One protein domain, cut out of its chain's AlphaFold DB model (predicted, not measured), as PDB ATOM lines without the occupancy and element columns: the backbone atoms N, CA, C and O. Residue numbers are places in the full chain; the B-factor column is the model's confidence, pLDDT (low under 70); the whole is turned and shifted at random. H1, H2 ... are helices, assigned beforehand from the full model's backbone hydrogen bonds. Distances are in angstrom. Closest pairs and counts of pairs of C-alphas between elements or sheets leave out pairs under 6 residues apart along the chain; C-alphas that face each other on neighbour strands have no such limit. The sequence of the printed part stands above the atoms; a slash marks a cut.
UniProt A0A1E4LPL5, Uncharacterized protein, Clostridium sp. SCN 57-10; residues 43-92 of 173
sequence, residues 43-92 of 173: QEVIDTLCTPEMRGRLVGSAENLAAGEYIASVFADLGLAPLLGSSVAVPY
ATOM      1  N   GLN A  43      -8.400 -16.738 -27.004       90.56
ATOM      2  CA  GLN A  43      -8.866 -15.380 -26.752       90.56
ATOM      3  C   GLN A  43      -8.132 -14.760 -25.560       90.56
ATOM      4  O   GLN A  43      -7.742 -13.600 -25.635       90.56
ATOM      5  N   GLU A  44      -7.868 -15.537 -24.509       92.19
ATOM      6  CA  GLU A  44      -7.070 -15.091 -23.361       92.19
ATOM      7  C   GLU A  44      -5.639 -14.710 -23.770       92.19
ATOM      8  O   GLU A  44      -5.144 -13.638 -23.408       92.19
ATOM      9  N   VAL A  45      -4.986 -15.552 -24.577       94.44
ATOM     10  CA  VAL A  45      -3.642 -15.284 -25.109       94.44
ATOM     11  C   VAL A  45      -3.641 -14.027 -25.975       94.44
ATOM     12  O   VAL A  45      -2.755 -13.180 -25.843       94.44
ATOM     13  N   ILE A  46      -4.641 -13.876 -26.845       94.12
ATOM     14  CA  ILE A  46      -4.792 -12.696 -27.702       94.12
ATOM     15  C   ILE A  46      -4.987 -11.431 -26.863       94.12
ATOM     16  O   ILE A  46      -4.318 -10.427 -27.119       94.12
ATOM     17  N   ASP A  47      -5.871 -11.469 -25.869       94.00
ATOM     18  CA  ASP A  47      -6.171 -10.321 -25.017       94.00
ATOM     19  C   ASP A  47      -4.941  -9.912 -24.196       94.00
ATOM     20  O   ASP A  47      -4.625  -8.724 -24.111       94.00
ATOM     21  N   THR A  48      -4.186 -10.889 -23.687       94.56
ATOM     22  CA  THR A  48      -2.948 -10.661 -22.928       94.56
ATOM     23  C   THR A  48      -1.851 -10.047 -23.800       94.56
ATOM     24  O   THR A  48      -1.251  -9.040 -23.432       94.56
ATOM     25  N   LEU A  49      -1.634 -10.563 -25.013       95.12
ATOM     26  CA  LEU A  49      -0.656  -9.997 -25.955       95.12
ATOM     27  C   LEU A  49      -1.026  -8.588 -26.447       95.12
ATOM     28  O   LEU A  49      -0.190  -7.878 -27.010       95.12
ATOM     29  N   CYS A  50      -2.278  -8.182 -26.255       93.06
ATOM     30  CA  CYS A  50      -2.779  -6.868 -26.624       93.06
ATOM     31  C   CYS A  50      -2.697  -5.834 -25.493       93.06
ATOM     32  O   CYS A  50      -3.051  -4.671 -25.724       93.06
ATOM     33  N   THR A  51      -2.224  -6.200 -24.296       94.75
ATOM     34  CA  THR A  51      -2.078  -5.235 -23.202       94.75
ATOM     35  C   THR A  51      -0.945  -4.233 -23.475       94.75
ATOM     36  O   THR A  51      -0.028  -4.498 -24.266       94.75
ATOM     37  N   PRO A  52      -0.970  -3.044 -22.839       93.38
ATOM     38  CA  PRO A  52       0.075  -2.035 -23.005       93.38
ATOM     39  C   PRO A  52       1.498  -2.520 -22.724       93.38
ATOM     40  O   PRO A  52       2.436  -1.963 -23.290       93.38
ATOM     41  N   GLU A  53       1.649  -3.539 -21.886       95.56
ATOM     42  CA  GLU A  53       2.921  -4.111 -21.452       95.56
ATOM     43  C   GLU A  53       3.522  -5.074 -22.486       95.56
ATOM     44  O   GLU A  53       4.724  -5.315 -22.450       95.56
ATOM     45  N   MET A  54       2.714  -5.604 -23.415       95.06
ATOM     46  CA  MET A  54       3.131  -6.605 -24.415       95.06
ATOM     47  C   MET A  54       2.954  -6.134 -25.867       95.06
ATOM     48  O   MET A  54       3.311  -6.834 -26.813       95.06
ATOM     49  N   ARG A  55       2.455  -4.912 -26.085       89.25
ATOM     50  CA  ARG A  55       2.181  -4.362 -27.429       89.25
ATOM     51  C   ARG A  55       3.424  -3.962 -28.244       89.25
ATOM     52  O   ARG A  55       3.274  -3.371 -29.318       89.25
ATOM     53  N   GLY A  56       4.634  -4.217 -27.743       85.94
ATOM     54  CA  GLY A  56       5.895  -3.843 -28.389       85.94
ATOM     55  C   GLY A  56       6.092  -4.540 -29.726       85.94
ATOM     56  O   GLY A  56       6.182  -5.763 -29.795       85.94
ATOM     57  N   ARG A  57       6.181  -3.755 -30.805       84.31
ATOM     58  CA  ARG A  57       6.445  -4.268 -32.161       84.31
ATOM     59  C   ARG A  57       7.911  -4.163 -32.572       84.31
ATOM     60  O   ARG A  57       8.318  -4.839 -33.511       84.31
ATOM     61  N   LEU A  58       8.682  -3.313 -31.895       84.69
ATOM     62  CA  LEU A  58      10.105  -3.152 -32.158       84.69
ATOM     63  C   LEU A  58      10.875  -4.295 -31.495       84.69
ATOM     64  O   LEU A  58      10.753  -4.508 -30.289       84.69
ATOM     65  N   VAL A  59      11.675  -5.012 -32.283       85.50
ATOM     66  CA  VAL A  59      12.533  -6.091 -31.782       85.50
ATOM     67  C   VAL A  59      13.476  -5.542 -30.713       85.50
ATOM     68  O   VAL A  59      14.121  -4.514 -30.915       85.50
ATOM     69  N   GLY A  60      13.537  -6.222 -29.568       84.00
ATOM     70  CA  GLY A  60      14.393  -5.834 -28.445       84.00
ATOM     71  C   GLY A  60      13.828  -4.728 -27.548       84.00
ATOM     72  O   GLY A  60      14.479  -4.370 -26.568       84.00
ATOM     73  N   SER A  61      12.629  -4.198 -27.827       88.00
ATOM     74  CA  SER A  61      11.934  -3.341 -26.857       88.00
ATOM     75  C   SER A  61      11.524  -4.145 -25.619       88.00
ATOM     76  O   SER A  61      11.348  -5.364 -25.687       88.00
ATOM     77  N   ALA A  62      11.345  -3.468 -24.481       93.00
ATOM     78  CA  ALA A  62      10.944  -4.122 -23.236       93.00
ATOM     79  C   ALA A  62       9.610  -4.875 -23.387       93.00
ATOM     80  O   ALA A  62       9.478  -6.007 -22.933       93.00
ATOM     81  N   GLU A  63       8.646  -4.278 -24.087       94.50
ATOM     82  CA  GLU A  63       7.336  -4.883 -24.320       94.50
ATOM     83  C   GLU A  63       7.410  -6.064 -25.301       94.50
ATOM     84  O   GLU A  63       6.672  -7.035 -25.159       94.50
ATOM     85  N   ASN A  64       8.316  -6.016 -26.287       91.88
ATOM     86  CA  ASN A  64       8.560  -7.139 -27.193       91.88
ATOM     87  C   ASN A  64       9.176  -8.340 -26.457       91.88
ATOM     88  O   ASN A  64       8.762  -9.476 -26.684       91.88
ATOM     89  N   LEU A  65      10.126  -8.081 -25.555       92.25
ATOM     90  CA  LEU A  65      10.723  -9.107 -24.700       92.25
ATOM     91  C   LEU A  65       9.673  -9.733 -23.775       92.25
ATOM     92  O   LEU A  65       9.559 -10.956 -23.735       92.25
ATOM     93  N   ALA A  66       8.849  -8.909 -23.120       94.75
ATOM     94  CA  ALA A  66       7.762  -9.379 -22.261       94.75
ATOM     95  C   ALA A  66       6.755 -10.262 -23.019       94.75
ATOM     96  O   ALA A  66       6.357 -11.316 -22.524       94.75
ATOM     97  N   ALA A  67       6.386  -9.881 -24.248       95.06
ATOM     98  CA  ALA A  67       5.527 -10.702 -25.098       95.06
ATOM     99  C   ALA A  67       6.169 -12.063 -25.430       95.06
ATOM    100  O   ALA A  67       5.493 -13.091 -25.402       95.06
ATOM    101  N   GLY A  68       7.474 -12.087 -25.717       92.94
ATOM    102  CA  GLY A  68       8.215 -13.324 -25.978       92.94
ATOM    103  C   GLY A  68       8.267 -14.261 -24.767       92.94
ATOM    104  O   GLY A  68       8.042 -15.463 -24.911       92.94
ATOM    105  N   GLU A  69       8.509 -13.715 -23.574       93.38
ATOM    106  CA  GLU A  69       8.503 -14.471 -22.315       93.38
ATOM    107  C   GLU A  69       7.124 -15.065 -22.012       93.38
ATOM    108  O   GLU A  69       7.025 -16.240 -21.654       93.38
ATOM    109  N   TYR A  70       6.057 -14.292 -22.227       95.56
ATOM    110  CA  TYR A  70       4.686 -14.769 -22.058       95.56
ATOM    111  C   TYR A  70       4.341 -15.909 -23.028       95.56
ATOM    112  O   TYR A  70       3.816 -16.944 -22.622       95.56
ATOM    113  N   ILE A  71       4.684 -15.778 -24.314       94.62
ATOM    114  CA  ILE A  71       4.454 -16.855 -25.294       94.62
ATOM    115  C   ILE A  71       5.197 -18.131 -24.875       94.62
ATOM    116  O   ILE A  71       4.661 -19.235 -24.984       94.62
ATOM    117  N   ALA A  72       6.418 -17.991 -24.357       93.75
ATOM    118  CA  ALA A  72       7.194 -19.122 -23.877       93.75
ATOM    119  C   ALA A  72       6.559 -19.814 -22.662       93.75
ATOM    120  O   ALA A  72       6.585 -21.044 -22.597       93.75
ATOM    121  N   SER A  73       5.957 -19.060 -21.733       93.19
ATOM    122  CA  SER A  73       5.234 -19.654 -20.603       93.19
ATOM    123  C   SER A  73       3.977 -20.390 -21.062       93.19
ATOM    124  O   SER A  73       3.776 -21.529 -20.658       93.19
ATOM    125  N   VAL A  74       3.201 -19.810 -21.986       95.12
ATOM    126  CA  VAL A  74       2.017 -20.470 -22.570       95.12
ATOM    127  C   VAL A  74       2.398 -21.810 -23.205       95.12
ATOM    128  O   VAL A  74       1.718 -22.816 -23.013       95.12
ATOM    129  N   PHE A  75       3.515 -21.872 -23.931       94.12
ATOM    130  CA  PHE A  75       3.998 -23.131 -24.499       94.12
ATOM    131  C   PHE A  75       4.428 -24.151 -23.439       94.12
ATOM    132  O   PHE A  75       4.157 -25.342 -23.604       94.12
ATOM    133  N   ALA A  76       5.066 -23.707 -22.356       91.44
ATOM    134  CA  ALA A  76       5.419 -24.585 -21.246       91.44
ATOM    135  C   ALA A  76       4.168 -25.162 -20.560       91.44
ATOM    136  O   ALA A  76       4.125 -26.363 -20.292       91.44
ATOM    137  N   ASP A  77       3.133 -24.342 -20.360       92.31
ATOM    138  CA  ASP A  77       1.857 -24.753 -19.762       92.31
ATOM    139  C   ASP A  77       1.102 -25.760 -20.643       92.31
ATOM    140  O   ASP A  77       0.456 -26.681 -20.142       92.31
ATOM    141  N   LEU A  78       1.256 -25.657 -21.968       93.19
ATOM    142  CA  LEU A  78       0.764 -26.643 -22.937       93.19
ATOM    143  C   LEU A  78       1.589 -27.944 -22.975       93.19
ATOM    144  O   LEU A  78       1.254 -28.867 -23.721       93.19
ATOM    145  N   GLY A  79       2.668 -28.043 -22.195       92.50
ATOM    146  CA  GLY A  79       3.530 -29.222 -22.131       92.50
ATOM    147  C   GLY A  79       4.464 -29.379 -23.333       92.50
ATOM    148  O   GLY A  79       4.954 -30.482 -23.589       92.50
ATOM    149  N   LEU A  80       4.722 -28.302 -24.085       92.56
ATOM    150  CA  LEU A  80       5.670 -28.335 -25.196       92.56
ATOM    151  C   LEU A  80       7.102 -28.422 -24.663       92.56
ATOM    152  O   LEU A  80       7.576 -27.561 -23.921       92.56
ATOM    153  N   ALA A  81       7.816 -29.464 -25.084       91.50
ATOM    154  CA  ALA A  81       9.228 -29.617 -24.776       91.50
ATOM    155  C   ALA A  81      10.078 -28.687 -25.668       91.50
ATOM    156  O   ALA A  81       9.861 -28.648 -26.884       91.50
ATOM    157  N   PRO A  82      11.077 -27.984 -25.107       91.06
ATOM    158  CA  PRO A  82      12.061 -27.256 -25.897       91.06
ATOM    159  C   PRO A  82      12.757 -28.169 -26.907       91.06
ATOM    160  O   PRO A  82      13.227 -29.252 -26.558       91.06
ATOM    161  N   LEU A  83      12.867 -27.714 -28.158       88.50
ATOM    162  CA  LEU A  83      13.649 -28.426 -29.171       88.50
ATOM    163  C   LEU A  83      15.157 -28.317 -28.896       88.50
ATOM    164  O   LEU A  83      15.909 -29.256 -29.148       88.50
ATOM    165  N   LEU A  84      15.593 -27.160 -28.392       86.56
ATOM    166  CA  LEU A  84      16.985 -26.839 -28.100       86.56
ATOM    167  C   LEU A  84      17.094 -26.281 -26.678       86.56
ATOM    168  O   LEU A  84      16.356 -25.374 -26.301       86.56
ATOM    169  N   GLY A  85      18.052 -26.791 -25.904       85.69
ATOM    170  CA  GLY A  85      18.332 -26.292 -24.558       85.69
ATOM    171  C   GLY A  85      17.214 -26.578 -23.553       85.69
ATOM    172  O   GLY A  85      16.611 -27.647 -23.560       85.69
ATOM    173  N   SER A  86      16.990 -25.633 -22.640       87.19
ATOM    174  CA  SER A  86      16.073 -25.778 -21.501       87.19
ATOM    175  C   SER A  86      14.811 -24.920 -21.599       87.19
ATOM    176  O   SER A  86      14.011 -24.930 -20.669       87.19
ATOM    177  N   SER A  87      14.642 -24.144 -22.673       87.06
ATOM    178  CA  SER A  87      13.526 -23.210 -22.841       87.06
ATOM    179  C   SER A  87      13.106 -23.115 -24.302       87.06
ATOM    180  O   SER A  87      13.938 -23.197 -25.201       87.06
ATOM    181  N   VAL A  88      11.810 -22.909 -24.532       89.06
ATOM    182  CA  VAL A  88      11.258 -22.570 -25.852       89.06
ATOM    183  C   VAL A  88      11.577 -21.121 -26.257       89.06
ATOM    184  O   VAL A  88      11.534 -20.801 -27.442       89.06
ATOM    185  N   ALA A  89      11.947 -20.258 -25.300       88.88
ATOM    186  CA  ALA A  89      12.502 -18.930 -25.560       88.88
ATOM    187  C   ALA A  89      14.001 -19.048 -25.863       88.88
ATOM    188  O   ALA A  89      14.835 -19.061 -24.954       88.88
ATOM    189  N   VAL A  90      14.336 -19.165 -27.147       87.56
ATOM    190  CA  VAL A  90      15.719 -19.304 -27.613       87.56
ATOM    191  C   VAL A  90      16.215 -17.961 -28.159       87.56
ATOM    192  O   VAL A  90      15.528 -17.362 -28.991       87.56
ATOM    193  N   PRO A  91      17.393 -17.472 -27.728       83.94
ATOM    194  CA  PRO A  91      17.986 -16.278 -28.315       83.94
ATOM    195  C   PRO A  91      18.318 -16.519 -29.790       83.94
ATOM    196  O   PRO A  91      18.826 -17.578 -30.164       83.94
ATOM    197  N   TYR A  92      18.047 -15.520 -30.622       83.38
ATOM    198  CA  TYR A  92      18.372 -15.519 -32.043       83.38
ATOM    199  C   TYR A  92      18.995 -14.178 -32.427       83.38
ATOM    200  O   TYR A  92      18.747 -13.157 -31.784       83.38
TER     201      TYR A  92
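Overview. This is residues 43 to 92 of the 173 residues of an uncharacterized protein of Clostridium sp. SCN 57-10 (UniProt A0A1E4LPL5). Look first for one long helix, H2, running through the middle of a flat model, with the short helix H1 on one side of it and the tail of residues 78 to 92 folding back on the other side. The link of residues 50 to 61 loops round the first end of H2. The printed part has 50 residues with two named helices, H1 then H2, and no named strand; the class is all helix, though named elements hold 23 of the 50 residues, under half. The whole is only just compact, close to loose, with a radius of gyration of the C-alphas of 11.4 A and spans of 29 by 26 by 10 A.

Along the chain. Find C-alpha 62 at (10.944, -4.122, -23.236); from there H2, residues 62 to 77, runs 22.8 A to C-alpha 77 at (1.857, -24.753, -19.762). Then go back to C-alpha 43 at (-8.866, -15.380, -26.752), where H1, residues 43 to 49, begins; its first and last C-alphas are 9.8 A apart.

Arrangement. Start from H2 and look toward H1: the two are close but not clearly touching, and their closest C-alphas, those of Leu 49 and Ala 67, are 6.3 A apart. They run opposite ways at a shallow tilt of 34.7 degrees, only just short of steep. In H1 and H2 every O i to N i+4 pair is within hydrogen-bond range.

Size, cuts and confidence. The two C-alphas farthest apart are those of Pro 52 and Leu 84, 30.4 A. The printed part has no cut, and the 12 residues between H1 and H2 make a long link. In the B-factor column you will find a mean pLDDT of the printed part of 91.1, and no printed residue is under 70.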